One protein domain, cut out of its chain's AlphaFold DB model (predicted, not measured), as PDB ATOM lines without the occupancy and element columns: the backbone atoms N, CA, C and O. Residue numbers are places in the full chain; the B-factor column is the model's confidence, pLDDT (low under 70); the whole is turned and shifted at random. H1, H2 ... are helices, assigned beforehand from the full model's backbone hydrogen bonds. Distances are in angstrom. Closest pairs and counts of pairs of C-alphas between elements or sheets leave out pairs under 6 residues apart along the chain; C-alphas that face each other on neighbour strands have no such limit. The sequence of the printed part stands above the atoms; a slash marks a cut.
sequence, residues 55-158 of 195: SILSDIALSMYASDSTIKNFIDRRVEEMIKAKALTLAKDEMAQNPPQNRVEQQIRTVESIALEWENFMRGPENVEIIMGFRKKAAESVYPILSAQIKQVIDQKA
ATOM      1  N   SER A  55     221.924 241.051 187.175       86.19
ATOM      2  CA  SER A  55     223.344 240.931 186.819       86.19
ATOM      3  C   SER A  55     223.844 242.185 186.107       86.19
ATOM      4  O   SER A  55     224.913 242.684 186.444       86.19
ATOM      5  N   ILE A  56     223.072 242.717 185.153       88.94
ATOM      6  CA  ILE A  56     223.424 243.928 184.400       88.94
ATOM      7  C   ILE A  56     223.513 245.136 185.338       88.94
ATOM      8  O   ILE A  56     224.478 245.897 185.274       88.94
ATOM      9  N   LEU A  57     222.549 245.293 186.248       88.75
ATOM     10  CA  LEU A  57     222.551 246.362 187.247       88.75
ATOM     11  C   LEU A  57     223.776 246.268 188.166       88.75
ATOM     12  O   LEU A  57     224.431 247.282 188.421       88.75
ATOM     13  N   SER A  58     224.115 245.059 188.624       86.06
ATOM     14  CA  SER A  58     225.302 244.813 189.451       86.06
ATOM     15  C   SER A  58     226.597 245.146 188.706       86.06
ATOM     16  O   SER A  58     227.430 245.897 189.220       86.06
ATOM     17  N   ASP A  59     226.745 244.678 187.466       88.00
ATOM     18  CA  ASP A  59     227.934 244.929 186.647       88.00
ATOM     19  C   ASP A  59     228.101 246.425 186.341       88.00
ATOM     20  O   ASP A  59     229.214 246.958 186.378       88.00
ATOM     21  N   ILE A  60     227.000 247.149 186.119       90.31
ATOM     22  CA  ILE A  60     227.029 248.602 185.929       90.31
ATOM     23  C   ILE A  60     227.435 249.309 187.218       90.31
ATOM     24  O   ILE A  60     228.329 250.159 187.178       90.31
ATOM     25  N   ALA A  61     226.840 248.957 188.358       86.75
ATOM     26  CA  ALA A  61     227.216 249.525 189.648       86.75
ATOM     27  C   ALA A  61     228.707 249.286 189.961       86.75
ATOM     28  O   ALA A  61     229.401 250.205 190.400       86.75
ATOM     29  N   LEU A  62     229.234 248.098 189.651       87.88
ATOM     30  CA  LEU A  62     230.664 247.791 189.752       87.88
ATOM     31  C   LEU A  62     231.512 248.618 188.790       87.88
ATOM     32  O   LEU A  62     232.550 249.134 189.191       87.88
ATOM     33  N   SER A  63     231.084 248.790 187.540       88.38
ATOM     34  CA  SER A  63     231.814 249.621 186.574       88.38
ATOM     35  C   SER A  63     231.920 251.080 187.035       88.38
ATOM     36  O   SER A  63     232.924 251.748 186.795       88.38
ATOM     37  N   MET A  64     230.901 251.562 187.756       87.50
ATOM     38  CA  MET A  64     230.859 252.912 188.308       87.50
ATOM     39  C   MET A  64     231.646 253.055 189.616       87.50
ATOM     40  O   MET A  64     231.934 254.183 190.011       87.50
ATOM     41  N   TYR A  65     232.051 251.953 190.259       86.44
ATOM     42  CA  TYR A  65     232.785 251.947 191.531       86.44
ATOM     43  C   TYR A  65     234.048 252.818 191.503       86.44
ATOM     44  O   TYR A  65     234.351 253.507 192.473       86.44
ATOM     45  N   ALA A  66     234.796 252.800 190.396       80.31
ATOM     46  CA  ALA A  66     236.027 253.580 190.276       80.31
ATOM     47  C   ALA A  66     235.773 255.079 190.039       80.31
ATOM     48  O   ALA A  66     236.621 255.903 190.375       80.31
ATOM     49  N   SER A  67     234.627 255.436 189.454       84.75
ATOM     50  CA  SER A  67     234.332 256.796 188.984       84.75
ATOM     51  C   SER A  67     233.336 257.568 189.853       84.75
ATOM     52  O   SER A  67     233.303 258.792 189.779       84.75
ATOM     53  N   ASP A  68     232.517 256.883 190.654       87.94
ATOM     54  CA  ASP A  68     231.468 257.484 191.482       87.94
ATOM     55  C   ASP A  68     231.739 257.217 192.970       87.94
ATOM     56  O   ASP A  68     231.649 256.086 193.457       87.94
ATOM     57  N   SER A  69     232.069 258.278 193.712       86.75
ATOM     58  CA  SER A  69     232.400 258.192 195.137       86.75
ATOM     59  C   SER A  69     231.213 257.773 196.008       86.75
ATOM     60  O   SER A  69     231.416 257.163 197.058       86.75
ATOM     61  N   THR A  70     229.980 258.045 195.579       86.81
ATOM     62  CA  THR A  70     228.773 257.639 196.304       86.81
ATOM     63  C   THR A  70     228.599 256.133 196.202       86.81
ATOM     64  O   THR A  70     228.489 255.456 197.226       86.81
ATOM     65  N   ILE A  71     228.646 255.593 194.982       86.94
ATOM     66  CA  ILE A  71     228.555 254.148 194.736       86.94
ATOM     67  C   ILE A  71     229.709 253.416 195.423       86.94
ATOM     68  O   ILE A  71     229.476 252.418 196.108       86.94
ATOM     69  N   LYS A  72     230.935 253.949 195.320       89.44
ATOM     70  CA  LYS A  72     232.106 253.414 196.021       89.44
ATOM     71  C   LYS A  72     231.856 253.277 197.521       89.44
ATOM     72  O   LYS A  72     232.071 252.202 198.070       89.44
ATOM     73  N   ASN A  73     231.366 254.330 198.173       89.25
ATOM     74  CA  ASN A  73     231.119 254.319 199.615       89.25
ATOM     75  C   ASN A  73     230.041 253.305 200.020       89.25
ATOM     76  O   ASN A  73     230.196 252.625 201.035       89.25
ATOM     77  N   PHE A  74     228.964 253.174 199.238       87.62
ATOM     78  CA  PHE A  74     227.933 252.165 199.499       87.62
ATOM     79  C   PHE A  74     228.478 250.740 199.365       87.62
ATOM     80  O   PHE A  74     228.249 249.914 200.250       87.62
ATOM     81  N   ILE A  75     229.223 250.465 198.290       87.19
ATOM     82  CA  ILE A  75     229.831 249.152 198.055       87.19
ATOM     83  C   ILE A  75     230.865 248.839 199.140       87.19
ATOM     84  O   ILE A  75     230.793 247.768 199.735       87.19
ATOM     85  N   ASP A  76     231.776 249.763 199.454       88.00
ATOM     86  CA  ASP A  76     232.817 249.561 200.471       88.00
ATOM     87  C   ASP A  76     232.207 249.272 201.848       88.00
ATOM     88  O   ASP A  76     232.609 248.313 202.506       88.00
ATOM     89  N   ARG A  77     231.178 250.029 202.256       88.88
ATOM     90  CA  ARG A  77     230.472 249.793 203.525       88.88
ATOM     91  C   ARG A  77     229.838 248.406 203.573       88.88
ATOM     92  O   ARG A  77     229.904 247.723 204.592       88.88
ATOM     93  N   ARG A  78     229.230 247.970 202.469       88.00
ATOM     94  CA  ARG A  78     228.585 246.659 202.399       88.00
ATOM     95  C   ARG A  78     229.604 245.520 202.389       88.00
ATOM     96  O   ARG A  78     229.400 244.514 203.061       88.00
ATOM     97  N   VAL A  79     230.721 245.693 201.684       86.25
ATOM     98  CA  VAL A  79     231.859 244.763 201.708       86.25
ATOM     99  C   VAL A  79     232.426 244.652 203.121       86.25
ATOM    100  O   VAL A  79     232.657 243.542 203.594       86.25
ATOM    101  N   GLU A  80     232.591 245.769 203.829       85.81
ATOM    102  CA  GLU A  80     233.054 245.780 205.217       85.81
ATOM    103  C   GLU A  80     232.112 244.991 206.142       85.81
ATOM    104  O   GLU A  80     232.573 244.171 206.935       85.81
ATOM    105  N   GLU A  81     230.795 245.176 206.009       87.31
ATOM    106  CA  GLU A  81     229.790 244.401 206.750       87.31
ATOM    107  C   GLU A  81     229.907 242.893 206.473       87.31
ATOM    108  O   GLU A  81     229.865 242.086 207.404       87.31
ATOM    109  N   MET A  82     230.108 242.502 205.211       85.00
ATOM    110  CA  MET A  82     230.280 241.099 204.818       85.00
ATOM    111  C   MET A  82     231.571 240.489 205.373       85.00
ATOM    112  O   MET A  82     231.554 239.361 205.871       85.00
ATOM    113  N   ILE A  83     232.681 241.230 205.323       81.12
ATOM    114  CA  ILE A  83     233.969 240.789 205.869       81.12
ATOM    115  C   ILE A  83     233.863 240.623 207.386       81.12
ATOM    116  O   ILE A  83     234.248 239.579 207.910       81.12
ATOM    117  N   LYS A  84     233.280 241.598 208.092       82.31
ATOM    118  CA  LYS A  84     233.051 241.522 209.543       82.31
ATOM    119  C   LYS A  84     232.184 240.327 209.924       82.31
ATOM    120  O   LYS A  84     232.497 239.630 210.886       82.31
ATOM    121  N   ALA A  85     231.122 240.059 209.164       83.00
ATOM    122  CA  ALA A  85     230.276 238.893 209.390       83.00
ATOM    123  C   ALA A  85     231.056 237.580 209.211       83.00
ATOM    124  O   ALA A  85     230.922 236.677 210.033       83.00
ATOM    125  N   LYS A  86     231.911 237.488 208.182       81.69
ATOM    126  CA  LYS A  86     232.760 236.312 207.954       81.69
ATOM    127  C   LYS A  86     233.796 236.124 209.066       81.69
ATOM    128  O   LYS A  86     233.916 235.015 209.576       81.69
ATOM    129  N   ALA A  87     234.482 237.190 209.474       77.19
ATOM    130  CA  ALA A  87     235.446 237.155 210.574       77.19
ATOM    131  C   ALA A  87     234.786 236.725 211.895       77.19
ATOM    132  O   ALA A  87     235.334 235.908 212.627       77.19
ATOM    133  N   LEU A  88     233.567 237.203 212.174       81.25
ATOM    134  CA  LEU A  88     232.809 236.787 213.356       81.25
ATOM    135  C   LEU A  88     232.462 235.292 213.336       81.25
ATOM    136  O   LEU A  88     232.492 234.652 214.386       81.25
ATOM    137  N   THR A  89     232.102 234.739 212.177       83.00
ATOM    138  CA  THR A  89     231.850 233.297 212.038       83.00
ATOM    139  C   THR A  89     233.122 232.495 212.297       83.00
ATOM    140  O   THR A  89     233.091 231.587 213.119       83.00
ATOM    141  N   LEU A  90     234.250 232.887 211.696       76.81
ATOM    142  CA  LEU A  90     235.541 232.220 211.906       76.81
ATOM    143  C   LEU A  90     235.974 232.248 213.377       76.81
ATOM    144  O   LEU A  90     236.311 231.208 213.936       76.81
ATOM    145  N   ALA A  91     235.869 233.403 214.039       72.38
ATOM    146  CA  ALA A  91     236.188 233.523 215.460       72.38
ATOM    147  C   ALA A  91     235.273 232.650 216.342       72.38
ATOM    148  O   ALA A  91     235.717 232.081 217.339       72.38
ATOM    149  N   LYS A  92     233.985 232.511 215.991       79.19
ATOM    150  CA  LYS A  92     233.067 231.595 216.692       79.19
ATOM    151  C   LYS A  92     233.460 230.134 216.509       79.19
ATOM    152  O   LYS A  92     233.403 229.385 217.482       79.19
ATOM    153  N   ASP A  93     233.861 229.753 215.303       80.38
ATOM    154  CA  ASP A  93     234.304 228.394 215.000       80.38
ATOM    155  C   ASP A  93     235.612 228.065 215.745       80.38
ATOM    156  O   ASP A  93     235.730 226.994 216.343       80.38
ATOM    157  N   GLU A  94     236.553 229.010 215.815       74.81
ATOM    158  CA  GLU A  94     237.796 228.875 216.588       74.81
ATOM    159  C   GLU A  94     237.520 228.724 218.094       74.81
ATOM    160  O   GLU A  94     238.072 227.839 218.751       74.81
ATOM    161  N   MET A  95     236.606 229.530 218.647       73.56
ATOM    162  CA  MET A  95     236.180 229.414 220.048       73.56
ATOM    163  C   MET A  95     235.472 228.090 220.355       73.56
ATOM    164  O   MET A  95     235.570 227.598 221.479       73.56
ATOM    165  N   ALA A  96     234.749 227.513 219.392       77.88
ATOM    166  CA  ALA A  96     234.133 226.201 219.558       77.88
ATOM    167  C   ALA A  96     235.190 225.088 219.642       77.88
ATOM    168  O   ALA A  96     235.000 224.115 220.372       77.88
ATOM    169  N   GLN A  97     236.312 225.245 218.935       79.12
ATOM    170  CA  GLN A  97     237.444 224.318 218.982       79.12
ATOM    171  C   GLN A  97     238.317 224.523 220.230       79.12
ATOM    172  O   GLN A  97     238.823 223.549 220.782       79.12
ATOM    173  N   ASN A  98     238.452 225.767 220.704       76.38
ATOM    174  CA  ASN A  98     239.257 226.145 221.867       76.38
ATOM    175  C   ASN A  98     238.440 226.993 222.866       76.38
ATOM    176  O   ASN A  98     238.549 228.226 222.866       76.38
ATOM    177  N   PRO A  99     237.638 226.357 223.741       74.94
ATOM    178  CA  PRO A  99     236.726 227.067 224.631       74.94
ATOM    179  C   PRO A  99     237.472 227.961 225.640       74.94
ATOM    180  O   PRO A  99     238.417 227.499 226.285       74.94
ATOM    181  N   PRO A 100     237.053 229.224 225.831       73.88
ATOM    182  CA  PRO A 100     237.640 230.117 226.831       73.88
ATOM    183  C   PRO A 100     237.263 229.694 228.261       73.88
ATOM    184  O   PRO A 100     236.159 229.203 228.498       73.88
ATOM    185  N   GLN A 101     238.151 229.920 229.238       74.44
ATOM    186  CA  GLN A 101     237.928 229.495 230.627       74.44
ATOM    187  C   GLN A 101     236.968 230.421 231.382       74.44
ATOM    188  O   GLN A 101     236.354 230.019 232.370       74.44
ATOM    189  N   ASN A 102     236.839 231.676 230.946       80.62
ATOM    190  CA  ASN A 102     235.931 232.648 231.542       80.62
ATOM    191  C   ASN A 102     235.439 233.687 230.519       80.62
ATOM    192  O   ASN A 102     235.938 233.792 229.399       80.62
ATOM    193  N   ARG A 103     234.441 234.485 230.918       74.00
ATOM    194  CA  ARG A 103     233.760 235.460 230.045       74.00
ATOM    195  C   ARG A 103     234.655 236.625 229.599       74.00
ATOM    196  O   ARG A 103     234.434 237.170 228.523       74.00
ATOM    197  N   VAL A 104     235.649 237.003 230.406       72.94
ATOM    198  CA  VAL A 104     236.610 238.067 230.065       72.94
ATOM    199  C   VAL A 104     237.592 237.554 229.013       72.94
ATOM    200  O   VAL A 104     237.805 238.204 227.995       72.94
ATOM    201  N   GLU A 105     238.106 236.342 229.207       71.44
ATOM    202  CA  GLU A 105     238.965 235.655 228.247       71.44
ATOM    203  C   GLU A 105     238.237 235.397 226.922       71.44
ATOM    204  O   GLU A 105     238.815 235.588 225.857       71.44
ATOM    205  N   GLN A 106     236.944 235.062 226.968       73.06
ATOM    206  CA  GLN A 106     236.105 234.961 225.775       73.06
ATOM    207  C   GLN A 106     236.053 236.282 224.999       73.06
ATOM    208  O   GLN A 106     236.244 236.283 223.785       73.06
ATOM    209  N   GLN A 107     235.804 237.408 225.674       71.00
ATOM    210  CA  GLN A 107     235.717 238.715 225.015       71.00
ATOM    211  C   GLN A 107     237.055 239.149 224.407       71.00
ATOM    212  O   GLN A 107     237.069 239.592 223.262       71.00
ATOM    213  N   ILE A 108     238.160 238.980 225.140       73.62
ATOM    214  CA  ILE A 108     239.507 239.333 224.671       73.62
ATOM    215  C   ILE A 108     239.883 238.484 223.453       73.62
ATOM    216  O   ILE A 108     240.164 239.043 222.395       73.62
ATOM    217  N   ARG A 109     239.757 237.152 223.551       69.19
ATOM    218  CA  ARG A 109     240.061 236.242 222.435       69.19
ATOM    219  C   ARG A 109     239.201 236.521 221.206       69.19
ATOM    220  O   ARG A 109     239.710 236.474 220.097       69.19
ATOM    221  N   THR A 110     237.918 236.852 221.384       70.19
ATOM    222  CA  THR A 110     237.033 237.172 220.250       70.19
ATOM    223  C   THR A 110     237.481 238.447 219.536       70.19
ATOM    224  O   THR A 110     237.517 238.479 218.312       70.19
ATOM    225  N   VAL A 111     237.815 239.509 220.279       73.88
ATOM    226  CA  VAL A 111     238.234 240.786 219.679       73.88
ATOM    227  C   VAL A 111     239.593 240.652 218.993       73.88
ATOM    228  O   VAL A 111     239.747 241.131 217.872       73.88
ATOM    229  N   GLU A 112     240.551 239.977 219.631       75.62
ATOM    230  CA  GLU A 112     241.891 239.750 219.079       75.62
ATOM    231  C   GLU A 112     241.856 238.836 217.848       75.62
ATOM    232  O   GLU A 112     242.442 239.189 216.828       75.62
ATOM    233  N   SER A 113     241.110 237.724 217.899       71.38
ATOM    234  CA  SER A 113     240.927 236.813 216.757       71.38
ATOM    235  C   SER A 113     240.246 237.524 215.581       71.38
ATOM    236  O   SER A 113     240.766 237.503 214.471       71.38
ATOM    237  N   ILE A 114     239.159 238.278 215.812       71.19
ATOM    238  CA  ILE A 114     238.496 239.051 214.744       71.19
ATOM    239  C   ILE A 114     239.443 240.091 214.132       71.19
ATOM    240  O   ILE A 114     239.441 240.264 212.914       71.19
ATOM    241  N   ALA A 115     240.225 240.803 214.949       73.62
ATOM    242  CA  ALA A 115     241.150 241.824 214.461       73.62
ATOM    243  C   ALA A 115     242.297 241.216 213.639       73.62
ATOM    244  O   ALA A 115     242.621 241.742 212.574       73.62
ATOM    245  N   LEU A 116     242.863 240.097 214.100       75.88
ATOM    246  CA  LEU A 116     243.936 239.379 213.416       75.88
ATOM    247  C   LEU A 116     243.449 238.763 212.099       75.88
ATOM    248  O   LEU A 116     244.081 238.947 211.061       75.88
ATOM    249  N   GLU A 117     242.294 238.093 212.112       71.50
ATOM    250  CA  GLU A 117     241.657 237.547 210.911       71.50
ATOM    251  C   GLU A 117     241.316 238.653 209.907       71.50
ATOM    252  O   GLU A 117     241.508 238.487 208.704       71.50
ATOM    253  N   TRP A 118     240.872 239.820 210.383       72.31
ATOM    254  CA  TRP A 118     240.616 240.973 209.523       72.31
ATOM    255  C   TRP A 118     241.896 241.515 208.877       72.31
ATOM    256  O   TRP A 118     241.919 241.760 207.670       72.31
ATOM    257  N   GLU A 119     242.971 241.673 209.650       74.44
ATOM    258  CA  GLU A 119     244.264 242.143 209.144       74.44
ATOM    259  C   GLU A 119     244.868 241.157 208.132       74.44
ATOM    260  O   GLU A 119     245.327 241.572 207.063       74.44
ATOM    261  N   ASN A 120     244.795 239.855 208.422       72.44
ATOM    262  CA  ASN A 120     245.239 238.787 207.529       72.44
ATOM    263  C   ASN A 120     244.417 238.763 206.234       72.44
ATOM    264  O   ASN A 120     244.979 238.730 205.135       72.44
ATOM    265  N   PHE A 121     243.090 238.871 206.344       69.94
ATOM    266  CA  PHE A 121     242.189 238.886 205.196       69.94
ATOM    267  C   PHE A 121     242.458 240.074 204.261       69.94
ATOM    268  O   PHE A 121     242.441 239.924 203.042       69.94
ATOM    269  N   MET A 122     242.751 241.255 204.814       71.81
ATOM    270  CA  MET A 122     243.008 242.464 204.023       71.81
ATOM    271  C   MET A 122     244.399 242.496 203.370       71.81
ATOM    272  O   MET A 122     244.581 243.216 202.388       71.81
ATOM    273  N   ARG A 123     245.385 241.756 203.899       72.94
ATOM    274  CA  ARG A 123     246.769 241.737 203.385       72.94
ATOM    275  C   ARG A 123     247.075 240.587 202.425       72.94
ATOM    276  O   ARG A 123     248.006 240.723 201.633       72.94
ATOM    277  N   GLY A 124     246.334 239.483 202.492       72.12
ATOM    278  CA  GLY A 124     246.584 238.305 201.657       72.12
ATOM    279  C   GLY A 124     246.279 238.555 200.169       72.12
ATOM    280  O   GLY A 124     245.133 238.877 199.842       72.12
ATOM    281  N   PRO A 125     247.243 238.408 199.238       68.69
ATOM    282  CA  PRO A 125     246.990 238.531 197.798       68.69
ATOM    283  C   PRO A 125     245.975 237.499 197.274       68.69
ATOM    284  O   PRO A 125     245.233 237.785 196.338       68.69
ATOM    285  N   GLU A 126     245.867 236.337 197.917       69.00
ATOM    286  CA  GLU A 126     244.843 235.315 197.672       69.00
ATOM    287  C   GLU A 126     243.416 235.786 198.004       69.00
ATOM    288  O   GLU A 126     242.438 235.262 197.469       69.00
ATOM    289  N   ASN A 127     243.272 236.823 198.836       73.19
ATOM    290  CA  ASN A 127     241.970 237.366 199.217       73.19
ATOM    291  C   ASN A 127     241.444 238.404 198.221       73.19
ATOM    292  O   ASN A 127     240.287 238.811 198.332       73.19
ATOM    293  N   VAL A 128     242.234 238.805 197.215       74.81
ATOM    294  CA  VAL A 128     241.799 239.747 196.170       74.81
ATOM    295  C   VAL A 128     240.577 239.209 195.424       74.81
ATOM    296  O   VAL A 128     239.596 239.933 195.259       74.81
ATOM    297  N   GLU A 129     240.582 237.932 195.037       76.81
ATOM    298  CA  GLU A 129     239.435 237.296 194.377       76.81
ATOM    299  C   GLU A 129     238.209 237.229 195.294       76.81
ATOM    300  O   GLU A 129     237.084 237.480 194.857       76.81
ATOM    301  N   ILE A 130     238.414 236.971 196.589       77.25
ATOM    302  CA  ILE A 130     237.331 236.938 197.579       77.25
ATOM    303  C   ILE A 130     236.726 238.336 197.754       77.25
ATOM    304  O   ILE A 130     235.503 238.480 197.772       77.25
ATOM    305  N   ILE A 131     237.560 239.376 197.827       77.75
ATOM    306  CA  ILE A 131     237.128 240.776 197.920       77.75
ATOM    307  C   ILE A 131     236.388 241.193 196.645       77.75
ATOM    308  O   ILE A 131     235.355 241.856 196.738       77.75
ATOM    309  N   MET A 132     236.847 240.778 195.459       79.25
ATOM    310  CA  MET A 132     236.099 240.996 194.215       79.25
ATOM    311  C   MET A 132     234.740 240.286 194.240       79.25
ATOM    312  O   MET A 132     233.727 240.891 193.886       79.25
ATOM    313  N   GLY A 133     234.684 239.049 194.740       82.56
ATOM    314  CA  GLY A 133     233.432 238.322 194.950       82.56
ATOM    315  C   GLY A 133     232.482 239.032 195.922       82.56
ATOM    316  O   GLY A 133     231.277 239.097 195.676       82.56
ATOM    317  N   PHE A 134     233.006 239.622 197.000       84.31
ATOM    318  CA  PHE A 134     232.218 240.447 197.919       84.31
ATOM    319  C   PHE A 134     231.748 241.745 197.289       84.31
ATOM    320  O   PHE A 134     230.593 242.100 197.483       84.31
ATOM    321  N   ARG A 135     232.581 242.425 196.498       83.19
ATOM    322  CA  ARG A 135     232.161 243.622 195.756       83.19
ATOM    323  C   ARG A 135     231.009 243.306 194.814       83.19
ATOM    324  O   ARG A 135     230.054 244.072 194.780       83.19
ATOM    325  N   LYS A 136     231.055 242.165 194.120       84.81
ATOM    326  CA  LYS A 136     229.965 241.732 193.239       84.81
ATOM    327  C   LYS A 136     228.654 241.518 193.994       84.81
ATOM    328  O   LYS A 136     227.643 242.119 193.649       84.81
ATOM    329  N   LYS A 137     228.693 240.752 195.086       85.69
ATOM    330  CA  LYS A 137     227.522 240.552 195.960       85.69
ATOM    331  C   LYS A 137     227.029 241.855 196.598       85.69
ATOM    332  O   LYS A 137     225.833 242.065 196.768       85.69
ATOM    333  N   ALA A 138     227.949 242.744 196.962       85.50
ATOM    334  CA  ALA A 138     227.614 244.053 197.497       85.50
ATOM    335  C   ALA A 138     226.872 244.890 196.450       85.50
ATOM    336  O   ALA A 138     225.816 245.427 196.773       85.50
ATOM    337  N   ALA A 139     227.367 244.947 195.211       84.69
ATOM    338  CA  ALA A 139     226.749 245.688 194.116       84.69
ATOM    339  C   ALA A 139     225.307 245.232 193.828       84.69
ATOM    340  O   ALA A 139     224.430 246.087 193.710       84.69
ATOM    341  N   GLU A 140     225.034 243.920 193.854       86.06
ATOM    342  CA  GLU A 140     223.671 243.359 193.758       86.06
ATOM    343  C   GLU A 140     222.736 243.932 194.840       86.06
ATOM    344  O   GLU A 140     221.586 244.274 194.580       86.06
ATOM    345  N   SER A 141     223.239 244.093 196.067       85.75
ATOM    346  CA  SER A 141     222.443 244.586 197.199       85.75
ATOM    347  C   SER A 141     222.366 246.113 197.320       85.75
ATOM    348  O   SER A 141     221.541 246.624 198.079       85.75
ATOM    349  N   VAL A 142     223.227 246.851 196.612       85.94
ATOM    350  CA  VAL A 142     223.327 248.314 196.725       85.94
ATOM    351  C   VAL A 142     222.280 249.009 195.863       85.94
ATOM    352  O   VAL A 142     221.723 250.014 196.296       85.94
ATOM    353  N   TYR A 143     221.955 248.476 194.682       85.06
ATOM    354  CA  TYR A 143     221.022 249.134 193.764       85.06
ATOM    355  C   TYR A 143     219.688 249.566 194.421       85.06
ATOM    356  O   TYR A 143     219.326 250.741 194.288       85.06
ATOM    357  N   PRO A 144     218.989 248.731 195.225       85.75
ATOM    358  CA  PRO A 144     217.725 249.114 195.863       85.75
ATOM    359  C   PRO A 144     217.812 250.332 196.794       85.75
ATOM    360  O   PRO A 144     216.818 251.048 196.942       85.75
ATOM    361  N   ILE A 145     218.978 250.598 197.389       85.88
ATOM    362  CA  ILE A 145     219.183 251.660 198.387       85.88
ATOM    363  C   ILE A 145     219.804 252.940 197.809       85.88
ATOM    364  O   ILE A 145     219.976 253.917 198.538       85.88
ATOM    365  N   LEU A 146     220.128 252.963 196.513       85.12
ATOM    366  CA  LEU A 146     220.652 254.156 195.846       85.12
ATOM    367  C   LEU A 146     219.587 255.252 195.705       85.12
ATOM    368  O   LEU A 146     218.379 254.992 195.664       85.12
ATOM    369  N   SER A 147     220.053 256.497 195.590       88.31
ATOM    370  CA  SER A 147     219.187 257.644 195.319       88.31
ATOM    371  C   SER A 147     218.526 257.525 193.941       88.31
ATOM    372  O   SER A 147     219.065 256.901 193.026       88.31
ATOM    373  N   ALA A 148     217.364 258.165 193.770       89.44
ATOM    374  CA  ALA A 148     216.619 258.132 192.508       89.44
ATOM    375  C   ALA A 148     217.449 258.638 191.314       89.44
ATOM    376  O   ALA A 148     217.390 258.063 190.234       89.44
ATOM    377  N   GLN A 149     218.270 259.672 191.529       89.06
ATOM    378  CA  GLN A 149     219.138 260.227 190.491       89.06
ATOM    379  C   GLN A 149     220.193 259.218 190.022       89.06
ATOM    380  O   GLN A 149     220.420 259.078 188.824       89.06
ATOM    381  N   ILE A 150     220.828 258.496 190.951       87.25
ATOM    382  CA  ILE A 150     221.837 257.489 190.603       87.25
ATOM    383  C   ILE A 150     221.169 256.288 189.928       87.25
ATOM    384  O   ILE A 150     221.683 255.798 188.925       87.25
ATOM    385  N   LYS A 151     220.000 255.858 190.424       89.25
ATOM    386  CA  LYS A 151     219.208 254.796 189.788       89.25
ATOM    387  C   LYS A 151     218.894 255.130 188.338       89.25
ATOM    388  O   LYS A 151     219.214 254.332 187.479       89.25
ATOM    389  N   GLN A 152     218.425 256.343 188.052       90.19
ATOM    390  CA  GLN A 152     218.140 256.770 186.682       90.19
ATOM    391  C   GLN A 152     219.365 256.661 185.753       90.19
ATOM    392  O   GLN A 152     219.235 256.253 184.600       90.19
ATOM    393  N   VAL A 153     220.563 256.998 186.244       90.75
ATOM    394  CA  VAL A 153     221.809 256.849 185.472       90.75
ATOM    395  C   VAL A 153     222.138 255.375 185.229       90.75
ATOM    396  O   VAL A 153     222.524 255.011 184.117       90.75
ATOM    397  N   ILE A 154     221.993 254.529 186.251       89.75
ATOM    398  CA  ILE A 154     222.222 253.084 186.138       89.75
ATOM    399  C   ILE A 154     221.204 252.454 185.183       89.75
ATOM    400  O   ILE A 154     221.607 251.700 184.307       89.75
ATOM    401  N   ASP A 155     219.926 252.814 185.287       90.38
ATOM    402  CA  ASP A 155     218.838 252.300 184.452       90.38
ATOM    403  C   ASP A 155     219.056 252.654 182.983       90.38
ATOM    404  O   ASP A 155     218.928 251.801 182.111       90.38
ATOM    405  N   GLN A 156     219.481 253.888 182.693       93.50
ATOM    406  CA  GLN A 156     219.810 254.286 181.325       93.50
ATOM    407  C   GLN A 156     220.982 253.471 180.760       93.50
ATOM    408  O   GLN A 156     220.964 253.077 179.593       93.50
ATOM    409  N   LYS A 157     222.010 253.212 181.577       93.75
ATOM    410  CA  LYS A 157     223.131 252.352 181.182       93.75
ATOM    411  C   LYS A 157     222.690 250.898 181.006       93.75
ATOM    412  O   LYS A 157     223.187 250.235 180.100       93.75
ATOM    413  N   ALA A 158     221.769 250.419 181.840       92.00
ATOM    414  CA  ALA A 158     221.238 249.064 181.788       92.00
ATOM    415  C   ALA A 158     220.436 248.849 180.512       92.00
ATOM    416  O   ALA A 158     220.694 247.889 179.799       92.00
TER     417      ALA A 158
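What this domain is: This is residues 55 to 158 of the 195 residues of an uncharacterized protein of uncultured bacterium (UniProt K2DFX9). Crossed helices make a long rod: H2 is the spine, H3 folds back across its later half, H4 crosses its earlier half, and H1 and H5 gather near its first end. Its 104 residues, all helix by class, have five named helices, H1 to H5, and no named strand. It is loose, with a radius of gyration of the C-alphas of 17.5 A, spanning 58 by 27 by 21 A.

How they stand to each other: H1, residues 55 to 64, touches H4, residues 127 to 145, closest at C-alphas 58 and 140, 4.8 A. H2, residues 69 to 97, touches H3, residues 103 to 123, at a steep tilt of 49 degrees, closest at C-alphas 87 and 114, 5.5 A. H2 touches H4, closest at C-alphas 75 and 138, 5.6 A. H5, residues 148 to 158, touches H1, closest at C-alphas 56 and 158, 6.2 A. Every O i to N i+4 pair is within hydrogen-bond range in H1, H2, H3 and H5; H4 has 12 of 15.

Where its parts are: H1 begins at C-alpha 55 (223.344, 240.931, 186.819). H2 is 41.7 A long, H3 30.3 A. H5 ends at C-alpha 158 (221.238, 249.064, 181.788).

The domain as a whole: The printed part has no cut; its links are tight. Residues 109, 121, 125 and 126 are under pLDDT 70.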